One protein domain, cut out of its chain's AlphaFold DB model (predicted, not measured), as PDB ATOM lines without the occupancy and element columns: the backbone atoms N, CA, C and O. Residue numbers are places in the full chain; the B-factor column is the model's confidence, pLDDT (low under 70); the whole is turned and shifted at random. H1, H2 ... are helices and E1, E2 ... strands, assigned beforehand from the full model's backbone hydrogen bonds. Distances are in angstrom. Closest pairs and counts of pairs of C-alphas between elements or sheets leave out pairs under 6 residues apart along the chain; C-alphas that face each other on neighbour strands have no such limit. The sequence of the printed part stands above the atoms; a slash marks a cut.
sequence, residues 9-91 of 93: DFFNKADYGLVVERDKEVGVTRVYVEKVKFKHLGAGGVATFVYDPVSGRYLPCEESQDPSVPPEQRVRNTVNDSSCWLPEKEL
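This is residues 9 to 91 of the 93 residues of an uncharacterized protein of Bacteroides thetaiotaomicron (UniProt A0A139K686). With little regular structure, 32 of 83 printed residues in named elements, this is a strongly twisted ribbon of strands with short helix H1 near one end and the unnamed stretch 61 to 91 at the other, where residues 84 to 91 stick out. Mostly strand, it runs H1, E1, E2, E3, E4; the sheet, in order E1, E2, E3, E4, is a meander, each strand the antiparallel neighbour of the one before. It is loose, radius of gyration of the C-alphas 15.9 A, spanning 47 by 38 by 22 A.

Find C-alpha 9 at (77.021, 105.681, 103.693); H1 runs to residue 13, 5.6 A. Then come E1, residues 16 to 23, 22.7 A; E2, 28 to 36, 23.3 A; E3, 45 to 51, 19.4 A; and E4, 58 to 60, 6.6 A, ending at (79.311, 135.652, 113.383).

H1, its O i to N i+4 pair within hydrogen-bond range, is only just not on the sheet, with 4 pairs of C-alphas within 10 A. Hairpins E1 and E2, 163 degrees, E2 and E3, 150 degrees, and E3 and E4, 121 degrees, show N 21 and O 30 at 2.9 A, N 31 and O 47 at 2.8 A, and N 50 and O 59 at 2.8 A.

The farthest C-alphas, Ser 68 and Lys 89, are 48.0 A apart. The printed part has no cut, no link is long, and residue 91 alone is under pLDDT 70.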
ATOM      1  N   ASP A   9      76.048 105.877 102.619       94.44
ATOM      2  CA  ASP A   9      77.021 105.681 103.693       94.44
ATOM      3  C   ASP A   9      77.576 106.987 104.270       94.44
ATOM      4  O   ASP A   9      77.875 107.020 105.465       94.44
ATOM      5  N   PHE A  10      77.657 108.063 103.476       92.44
ATOM      6  CA  PHE A  10      78.034 109.383 103.990       92.44
ATOM      7  C   PHE A  10      77.081 109.839 105.089       92.44
ATOM      8  O   PHE A  10      77.520 110.286 106.148       92.44
ATOM      9  N   PHE A  11      75.778 109.643 104.884       93.38
ATOM     10  CA  PHE A  11      74.806 109.905 105.929       93.38
ATOM     11  C   PHE A  11      74.901 108.860 107.035       93.38
ATOM     12  O   PHE A  11      74.951 109.234 108.196       93.38
ATOM     13  N   ASN A  12      74.924 107.564 106.727       93.62
ATOM     14  CA  ASN A  12      74.782 106.520 107.748       93.62
ATOM     15  C   ASN A  12      75.946 106.482 108.749       93.62
ATOM     16  O   ASN A  12      75.715 106.286 109.945       93.62
ATOM     17  N   LYS A  13      77.182 106.685 108.277       94.62
ATOM     18  CA  LYS A  13      78.397 106.505 109.086       94.62
ATOM     19  C   LYS A  13      78.855 107.775 109.797       94.62
ATOM     20  O   LYS A  13      79.434 107.662 110.872       94.62
ATOM     21  N   ALA A  14      78.586 108.958 109.245       94.94
ATOM     22  CA  ALA A  14      78.981 110.216 109.875       94.94
ATOM     23  C   ALA A  14      78.174 110.479 111.155       94.94
ATOM     24  O   ALA A  14      76.960 110.273 111.182       94.94
ATOM     25  N   ASP A  15      78.813 110.965 112.217       96.12
ATOM     26  CA  ASP A  15      78.098 111.338 113.445       96.12
ATOM     27  C   ASP A  15      77.456 112.728 113.334       96.12
ATOM     28  O   ASP A  15      76.343 112.941 113.828       96.12
ATOM     29  N   TYR A  16      78.119 113.628 112.605       96.31
ATOM     30  CA  TYR A  16      77.655 114.975 112.298       96.31
ATOM     31  C   TYR A  16      77.593 115.197 110.795       96.31
ATOM     32  O   TYR A  16      78.379 114.632 110.036       96.31
ATOM     33  N   GLY A  17      76.665 116.045 110.373       96.00
ATOM     34  CA  GLY A  17      76.539 116.479 108.990       96.00
ATOM     35  C   GLY A  17      76.267 117.963 108.949       96.00
ATOM     36  O   GLY A  17      75.266 118.410 109.508       96.00
ATOM     37  N   LEU A  18      77.158 118.697 108.293       96.50
ATOM     38  CA  LEU A  18      77.049 120.135 108.104       96.50
ATOM     39  C   LEU A  18      76.902 120.436 106.615       96.50
ATOM     40  O   LEU A  18      77.588 119.829 105.792       96.50
ATOM     41  N   VAL A  19      76.035 121.386 106.279       96.75
ATOM     42  CA  VAL A  19      75.941 121.959 104.934       96.75
ATOM     43  C   VAL A  19      76.346 123.417 105.024       96.75
ATOM     44  O   VAL A  19      75.789 124.168 105.818       96.75
ATOM     45  N   VAL A  20      77.334 123.802 104.222       96.94
ATOM     46  CA  VAL A  20      77.806 125.184 104.130       96.94
ATOM     47  C   VAL A  20      77.290 125.767 102.825       96.94
ATOM     48  O   VAL A  20      77.679 125.332 101.742       96.94
ATOM     49  N   GLU A  21      76.417 126.755 102.936       96.56
ATOM     50  CA  GLU A  21      75.847 127.492 101.816       96.56
ATOM     51  C   GLU A  21      76.376 128.925 101.856       96.56
ATOM     52  O   GLU A  21      76.353 129.570 102.903       96.56
ATOM     53  N   ARG A  22      76.855 129.438 100.722       95.50
ATOM     54  CA  ARG A  22      77.311 130.824 100.609       95.50
ATOM     55  C   ARG A  22      76.453 131.577  99.610       95.50
ATOM     56  O   ARG A  22      76.541 131.335  98.407       95.50
ATOM     57  N   ASP A  23      75.713 132.543 100.123       94.88
ATOM     58  CA  ASP A  23      74.898 133.465  99.354       94.88
ATOM     59  C   ASP A  23      75.704 134.743  99.110       94.88
ATOM     60  O   ASP A  23      75.952 135.546 100.011       94.88
ATOM     61  N   LYS A  24      76.200 134.894  97.880       91.56
ATOM     62  CA  LYS A  24      77.046 136.035  97.504       91.56
ATOM     63  C   LYS A  24      76.248 137.317  97.289       91.56
ATOM     64  O   LYS A  24      76.850 138.381  97.350       91.56
ATOM     65  N   GLU A  25      74.948 137.215  97.017       90.69
ATOM     66  CA  GLU A  25      74.090 138.378  96.783       90.69
ATOM     67  C   GLU A  25      73.744 139.052  98.109       90.69
ATOM     68  O   GLU A  25      73.864 140.266  98.238       90.69
ATOM     69  N   VAL A  26      73.401 138.252  99.120       92.12
ATOM     70  CA  VAL A  26      73.154 138.735 100.488       92.12
ATOM     71  C   VAL A  26      74.466 138.964 101.256       92.12
ATOM     72  O   VAL A  26      74.519 139.774 102.178       92.12
ATOM     73  N   GLY A  27      75.543 138.265 100.889       92.94
ATOM     74  CA  GLY A  27      76.837 138.350 101.572       92.94
ATOM     75  C   GLY A  27      76.928 137.503 102.847       92.94
ATOM     76  O   GLY A  27      77.794 137.748 103.686       92.94
ATOM     77  N   VAL A  28      76.066 136.492 102.989       96.06
ATOM     78  CA  VAL A  28      75.997 135.607 104.160       96.06
ATOM     79  C   VAL A  28      76.461 134.190 103.822       96.06
ATOM     80  O   VAL A  28      76.308 133.689 102.709       96.06
ATOM     81  N   THR A  29      77.058 133.521 104.800       97.44
ATOM     82  CA  THR A  29      77.325 132.084 104.787       97.44
ATOM     83  C   THR A  29      76.503 131.420 105.878       97.44
ATOM     84  O   THR A  29      76.600 131.796 107.045       97.44
ATOM     85  N   ARG A  30      75.702 130.429 105.495       97.44
ATOM     86  CA  ARG A  30      74.819 129.671 106.378       97.44
ATOM     87  C   ARG A  30      75.413 128.282 106.572       97.44
ATOM     88  O   ARG A  30      75.703 127.581 105.603       97.44
ATOM     89  N   VAL A  31      75.623 127.894 107.823       97.81
ATOM     90  CA  VAL A  31      76.063 126.551 108.201       97.81
ATOM     91  C   VAL A  31      74.880 125.836 108.830       97.81
ATOM     92  O   VAL A  31      74.512 126.119 109.970       97.81
ATOM     93  N   TYR A  32      74.279 124.917 108.085       97.31
ATOM     94  CA  TYR A  32      73.168 124.096 108.548       97.31
ATOM     95  C   TYR A  32      73.701 122.835 109.216       97.31
ATOM     96  O   TYR A  32      74.439 122.055 108.608       97.31
ATOM     97  N   VAL A  33      73.302 122.615 110.464       97.00
ATOM     98  CA  VAL A  33      73.551 121.375 111.197       97.00
ATOM     99  C   VAL A  33      72.435 120.388 110.852       97.00
ATOM    100  O   VAL A  33      71.419 120.294 111.535       97.00
ATOM    101  N   GLU A  34      72.630 119.665 109.754       95.31
ATOM    102  CA  GLU A  34      71.663 118.725 109.171       95.31
ATOM    103  C   GLU A  34      71.608 117.381 109.906       95.31
ATOM    104  O   GLU A  34      70.597 116.679 109.876       95.31
ATOM    105  N   LYS A  35      72.706 116.985 110.561       95.38
ATOM    106  CA  LYS A  35      72.754 115.744 111.335       95.38
ATOM    107  C   LYS A  35      73.506 115.929 112.640       95.38
ATOM    108  O   LYS A  35      74.661 116.344 112.647       95.38
ATOM    109  N   VAL A  36      72.862 115.479 113.713       96.75
ATOM    110  CA  VAL A  36      73.486 115.140 114.992       96.75
ATOM    111  C   VAL A  36      72.987 113.753 115.378       96.75
ATOM    112  O   VAL A  36      71.809 113.569 115.679       96.75
ATOM    113  N   LYS A  37      73.858 112.744 115.324       95.62
ATOM    114  CA  LYS A  37      73.470 111.347 115.583       95.62
ATOM    115  C   LYS A  37      73.008 111.123 117.023       95.62
ATOM    116  O   LYS A  37      72.068 110.366 117.262       95.62
ATOM    117  N   PHE A  38      73.669 111.770 117.979       96.00
ATOM    118  CA  PHE A  38      73.427 111.571 119.402       96.00
ATOM    119  C   PHE A  38      72.820 112.824 120.030       96.00
ATOM    120  O   PHE A  38      73.484 113.848 120.141       96.00
ATOM    121  N   LYS A  39      71.574 112.728 120.510       91.81
ATOM    122  CA  LYS A  39      70.822 113.869 121.075       91.81
ATOM    123  C   LYS A  39      71.532 114.594 122.224       91.81
ATOM    124  O   LYS A  39      71.318 115.780 122.418       91.81
ATOM    125  N   HIS A  40      72.352 113.884 122.998       94.44
ATOM    126  CA  HIS A  40      73.087 114.476 124.120       94.44
ATOM    127  C   HIS A  40      74.300 115.311 123.680       94.44
ATOM    128  O   HIS A  40      74.856 116.030 124.500       94.44
ATOM    129  N   LEU A  41      74.715 115.214 122.412       94.81
ATOM    130  CA  LEU A  41      75.816 115.999 121.852       94.81
ATOM    131  C   LEU A  41      75.339 117.284 121.164       94.81
ATOM    132  O   LEU A  41      76.160 118.123 120.809       94.81
ATOM    133  N   GLY A  42      74.027 117.447 120.969       94.19
ATOM    134  CA  GLY A  42      73.451 118.653 120.387       94.19
ATOM    135  C   GLY A  42      72.178 118.399 119.589       94.19
ATOM    136  O   GLY A  42      71.598 117.310 119.601       94.19
ATOM    137  N   ALA A  43      71.760 119.438 118.874       95.19
ATOM    138  CA  ALA A  43      70.597 119.440 118.001       95.19
ATOM    139  C   ALA A  43      70.936 120.114 116.664       95.19
ATOM    140  O   ALA A  43      71.968 120.773 116.532       95.19
ATOM    141  N   GLY A  44      70.057 119.929 115.678       94.94
ATOM    142  CA  GLY A  44      70.136 120.669 114.424       94.94
ATOM    143  C   GLY A  44      69.869 122.163 114.621       94.94
ATOM    144  O   GLY A  44      69.324 122.585 115.642       94.94
ATOM    145  N   GLY A  45      70.249 122.961 113.630       95.38
ATOM    146  CA  GLY A  45      70.119 124.414 113.659       95.38
ATOM    147  C   GLY A  45      70.875 125.066 112.509       95.38
ATOM    148  O   GLY A  45      71.441 124.372 111.663       95.38
ATOM    149  N   VAL A  46      70.898 126.397 112.491       96.88
ATOM    150  CA  VAL A  46      71.682 127.168 111.524       96.88
ATOM    151  C   VAL A  46      72.546 128.187 112.251       96.88
ATOM    152  O   VAL A  46      72.099 128.813 113.211       96.88
ATOM    153  N   ALA A  47      73.782 128.341 111.792       96.06
ATOM    154  CA  ALA A  47      74.669 129.422 112.195       96.06
ATOM    155  C   ALA A  47      74.985 130.297 110.979       96.06
ATOM    156  O   ALA A  47      75.224 129.782 109.884       96.06
ATOM    157  N   THR A  48      74.974 131.611 111.170       97.38
ATOM    158  CA  THR A  48      75.140 132.608 110.107       97.38
ATOM    159  C   THR A  48      76.429 133.392 110.294       97.38
ATOM    160  O   THR A  48      76.773 133.804 111.405       97.38
ATOM    161  N   PHE A  49      77.151 133.586 109.193       96.62
ATOM    162  CA  PHE A  49      78.446 134.250 109.184       96.62
ATOM    163  C   PHE A  49      78.598 135.202 108.000       96.62
ATOM    164  O   PHE A  49      78.056 134.966 106.921       96.62
ATOM    165  N   VAL A  50      79.435 136.222 108.166       95.44
ATOM    166  CA  VAL A  50      80.021 137.004 107.072       95.44
ATOM    167  C   VAL A  50      81.429 136.496 106.811       95.44
ATOM    168  O   VAL A  50      82.195 136.266 107.744       95.44
ATOM    169  N   TYR A  51      81.781 136.320 105.542       93.50
ATOM    170  CA  TYR A  51      83.147 135.982 105.156       93.50
ATOM    171  C   TYR A  51      83.960 137.258 104.927       93.50
ATOM    172  O   TYR A  51      83.657 138.010 104.001       93.50
ATOM    173  N   ASP A  52      85.003 137.470 105.728       91.12
ATOM    174  CA  ASP A  52      85.983 138.532 105.510       91.12
ATOM    175  C   ASP A  52      87.070 138.047 104.529       91.12
ATOM    176  O   ASP A  52      87.866 137.172 104.882       91.12
ATOM    177  N   PRO A  53      87.147 138.592 103.300       89.19
ATOM    178  CA  PRO A  53      88.145 138.179 102.317       89.19
ATOM    179  C   PRO A  53      89.569 138.629 102.664       89.19
ATOM    180  O   PRO A  53      90.509 138.091 102.087       89.19
ATOM    181  N   VAL A  54      89.744 139.603 103.565       88.81
ATOM    182  CA  VAL A  54      91.070 140.095 103.962       88.81
ATOM    183  C   VAL A  54      91.726 139.113 104.927       88.81
ATOM    184  O   VAL A  54      92.858 138.695 104.701       88.81
ATOM    185  N   SER A  55      91.016 138.716 105.987       87.00
ATOM    186  CA  SER A  55      91.527 137.743 106.965       87.00
ATOM    187  C   SER A  55      91.235 136.282 106.605       87.00
ATOM    188  O   SER A  55      91.809 135.375 107.207       87.00
ATOM    189  N   GLY A  56      90.330 136.036 105.653       89.12
ATOM    190  CA  GLY A  56      89.839 134.706 105.293       89.12
ATOM    191  C   GLY A  56      88.916 134.073 106.342       89.12
ATOM    192  O   GLY A  56      88.661 132.870 106.270       89.12
ATOM    193  N   ARG A  57      88.438 134.843 107.328       90.62
ATOM    194  CA  ARG A  57      87.665 134.343 108.475       90.62
ATOM    195  C   ARG A  57      86.157 134.454 108.264       90.62
ATOM    196  O   ARG A  57      85.669 135.332 107.555       90.62
ATOM    197  N   TYR A  58      85.424 133.577 108.946       93.00
ATOM    198  CA  TYR A  58      83.974 133.658 109.093       93.00
ATOM    199  C   TYR A  58      83.634 134.337 110.417       93.00
ATOM    200  O   TYR A  58      83.972 133.830 111.486       93.00
ATOM    201  N   LEU A  59      82.980 135.488 110.336       92.94
ATOM    202  CA  LEU A  59      82.601 136.308 111.479       92.94
ATOM    203  C   LEU A  59      81.114 136.099 111.777       92.94
ATOM    204  O   LEU A  59      80.317 136.188 110.841       92.94
ATOM    205  N   PRO A  60      80.716 135.820 113.031       95.00
ATOM    206  CA  PRO A  60      79.311 135.652 113.383       95.00
ATOM    207  C   PRO A  60      78.474 136.860 112.959       95.00
ATOM    208  O   PRO A  60      78.908 138.009 113.073       95.00
ATOM    209  N   CYS A  61      77.271 136.601 112.468       95.38
ATOM    210  CA  CYS A  61      76.306 137.640 112.144       95.38
ATOM    211  C   CYS A  61      74.888 137.175 112.455       95.38
ATOM    212  O   CYS A  61      74.631 135.983 112.619       95.38
ATOM    213  N   GLU A  62      73.962 138.122 112.495       95.12
ATOM    214  CA  GLU A  62      72.532 137.843 112.505       95.12
ATOM    215  C   GLU A  62      71.960 138.105 111.117       95.12
ATOM    216  O   GLU A  62      72.216 139.151 110.515       95.12
ATOM    217  N   GLU A  63      71.170 137.161 110.616       94.62
ATOM    218  CA  GLU A  63      70.457 137.303 109.353       94.62
ATOM    219  C   GLU A  63      68.957 137.522 109.590       94.62
ATOM    220  O   GLU A  63      68.282 136.724 110.241       94.62
ATOM    221  N   SER A  64      68.413 138.590 109.007       92.12
ATOM    222  CA  SER A  64      66.974 138.824 108.937       92.12
ATOM    223  C   SER A  64      66.318 137.868 107.945       92.12
ATOM    224  O   SER A  64      66.606 137.913 106.751       92.12
ATOM    225  N   GLN A  65      65.359 137.076 108.428       87.25
ATOM    226  CA  GLN A  65      64.526 136.214 107.580       87.25
ATOM    227  C   GLN A  65      63.319 136.938 106.965       87.25
ATOM    228  O   GLN A  65      62.574 136.335 106.197       87.25
ATOM    229  N   ASP A  66      63.107 138.215 107.294       91.38
ATOM    230  CA  ASP A  66      62.008 139.006 106.741       91.38
ATOM    231  C   ASP A  66      62.236 139.287 105.239       91.38
ATOM    232  O   ASP A  66      63.194 139.989 104.887       91.38
ATOM    233  N   PRO A  67      61.359 138.792 104.341       87.62
ATOM    234  CA  PRO A  67      61.480 139.016 102.905       87.62
ATOM    235  C   PRO A  67      61.409 140.490 102.498       87.62
ATOM    236  O   PRO A  67      61.920 140.839 101.436       87.62
ATOM    237  N   SER A  68      60.780 141.344 103.315       93.19
ATOM    238  CA  SER A  68      60.636 142.776 103.038       93.19
ATOM    239  C   SER A  68      61.938 143.557 103.212       93.19
ATOM    240  O   SER A  68      62.080 144.648 102.657       93.19
ATOM    241  N   VAL A  69      62.906 142.998 103.946       92.25
ATOM    242  CA  VAL A  69      64.221 143.606 104.137       92.25
ATOM    243  C   VAL A  69      65.059 143.393 102.868       92.25
ATOM    244  O   VAL A  69      65.243 142.240 102.451       92.25
ATOM    245  N   PRO A  70      65.596 144.468 102.255       91.69
ATOM    246  CA  PRO A  70      66.488 144.356 101.105       91.69
ATOM    247  C   PRO A  70      67.738 143.517 101.426       91.69
ATOM    248  O   PRO A  70      68.221 143.605 102.561       91.69
ATOM    249  N   PRO A  71      68.282 142.727 100.476       89.00
ATOM    250  CA  PRO A  71      69.443 141.852 100.688       89.00
ATOM    251  C   PRO A  71      70.609 142.518 101.427       89.00
ATOM    252  O   PRO A  71      71.117 141.973 102.404       89.00
ATOM    253  N   GLU A  72      70.953 143.743 101.037       88.06
ATOM    254  CA  GLU A  72      72.031 144.549 101.610       88.06
ATOM    255  C   GLU A  72      71.846 144.910 103.097       88.06
ATOM    256  O   GLU A  72      72.804 145.293 103.763       88.06
ATOM    257  N   GLN A  73      70.628 144.789 103.637       90.50
ATOM    258  CA  GLN A  73      70.282 145.107 105.030       90.50
ATOM    259  C   GLN A  73      69.886 143.873 105.854       90.50
ATOM    260  O   GLN A  73      69.482 144.008 107.022       90.50
ATOM    261  N   ARG A  74      69.964 142.674 105.262       93.12
ATOM    262  CA  ARG A  74      69.602 141.423 105.944       93.12
ATOM    263  C   ARG A  74      70.646 140.990 106.956       93.12
ATOM    264  O   ARG A  74      70.272 140.421 107.973       93.12
ATOM    265  N   VAL A  75      71.918 141.284 106.709       93.88
ATOM    266  CA  VAL A  75      73.019 140.906 107.596       93.88
ATOM    267  C   VAL A  75      73.310 142.021 108.595       93.88
ATOM    268  O   VAL A  75      73.477 143.180 108.215       93.88
ATOM    269  N   ARG A  76      73.358 141.681 109.885       92.44
ATOM    270  CA  ARG A  76      73.537 142.633 110.988       92.44
ATOM    271  C   ARG A  76      74.469 142.076 112.061       92.44
ATOM    272  O   ARG A  76      74.777 140.885 112.084       92.44
ATOM    273  N   ASN A  77      74.905 142.960 112.958       91.00
ATOM    274  CA  ASN A  77      75.664 142.635 114.171       91.00
ATOM    275  C   ASN A  77      76.992 141.884 113.940       91.00
ATOM    276  O   ASN A  77      77.499 141.230 114.846       91.00
ATOM    277  N   THR A  78      77.590 141.998 112.751       89.81
ATOM    278  CA  THR A  78      78.933 141.466 112.493       89.81
ATOM    279  C   THR A  78      79.985 142.336 113.165       89.81
ATOM    280  O   THR A  78      80.074 143.535 112.897       89.81
ATOM    281  N   VAL A  79      80.816 141.724 114.005       86.31
ATOM    282  CA  VAL A  79      81.983 142.378 114.603       86.31
ATOM    283  C   VAL A  79      83.225 141.936 113.842       86.31
ATOM    284  O   VAL A  79      83.550 140.751 113.806       86.31
ATOM    285  N   ASN A  80      83.918 142.894 113.229       81.50
ATOM    286  CA  ASN A  80      85.204 142.637 112.593       81.50
ATOM    287  C   ASN A  80      86.284 142.545 113.667       81.50
ATOM    288  O   ASN A  80      86.623 143.549 114.292       81.50
ATOM    289  N   ASP A  81      86.824 141.345 113.857       79.69
ATOM    290  CA  ASP A  81      87.968 141.111 114.727       79.69
ATOM    291  C   ASP A  81      89.170 140.617 113.913       79.69
ATOM    292  O   ASP A  81      89.249 139.461 113.482       79.69
ATOM    293  N   SER A  82      90.116 141.529 113.692       79.56
ATOM    294  CA  SER A  82      91.384 141.251 113.012       79.56
ATOM    295  C   SER A  82      92.502 140.849 113.978       79.56
ATOM    296  O   SER A  82      93.637 140.664 113.540       79.56
ATOM    297  N   SER A  83      92.220 140.714 115.277       82.81
ATOM    298  CA  SER A  83      93.218 140.272 116.249       82.81
ATOM    299  C   SER A  83      93.668 138.829 115.978       82.81
ATOM    300  O   SER A  83      92.988 138.032 115.314       82.81
ATOM    301  N   CYS A  84      94.872 138.477 116.428       79.44
ATOM    302  CA  CYS A  84      95.327 137.093 116.372       79.44
ATOM    303  C   CYS A  84      94.549 136.277 117.411       79.44
ATOM    304  O   CYS A  84      94.604 136.592 118.595       79.44
ATOM    305  N   TRP A  85      93.832 135.240 116.972       76.19
ATOM    306  CA  TRP A  85      93.087 134.355 117.875       76.19
ATOM    307  C   TRP A  85      93.966 133.256 118.484       76.19
ATOM    308  O   TRP A  85      93.518 132.551 119.389       76.19
ATOM    309  N   LEU A  86      95.200 133.092 117.988       78.19
ATOM    310  CA  LEU A  86      96.153 132.150 118.563       78.19
ATOM    311  C   LEU A  86      96.642 132.677 119.917       78.19
ATOM    312  O   LEU A  86      96.950 133.868 120.033       78.19
ATOM    313  N   PRO A  87      96.752 131.810 120.936       80.56
ATOM    314  CA  PRO A  87      97.376 132.185 122.195       80.56
ATOM    315  C   PRO A  87      98.811 132.662 121.949       80.56
ATOM    316  O   PRO A  87      99.527 132.066 121.149       80.56
ATOM    317  N   GLU A  88      99.276 133.669 122.697       78.38
ATOM    318  CA  GLU A  88     100.651 134.193 122.571       78.38
ATOM    319  C   GLU A  88     101.732 133.106 122.670       78.38
ATOM    320  O   GLU A  88     102.800 133.230 122.076       78.38
ATOM    321  N   LYS A  89     101.436 132.015 123.387       73.94
ATOM    322  CA  LYS A  89     102.333 130.868 123.555       73.94
ATOM    323  C   LYS A  89     102.655 130.136 122.249       73.94
ATOM    324  O   LYS A  89     103.721 129.549 122.171       73.94
ATOM    325  N   GLU A  90     101.783 130.190 121.242       71.44
ATOM    326  CA  GLU A  90     101.985 129.504 119.954       71.44
ATOM    327  C   GLU A  90     102.613 130.403 118.875       71.44
ATOM    328  O   GLU A  90     102.848 129.960 117.756       71.44
ATOM    329  N   LEU A  91     102.882 131.678 119.182       66.50
ATOM    330  CA  LEU A  91     103.444 132.632 118.217       66.50
ATOM    331  C   LEU A  91     104.981 132.646 118.187       66.50
ATOM    332  O   LEU A  91     105.557 133.245 117.279       66.50
TER     333      LEU A  91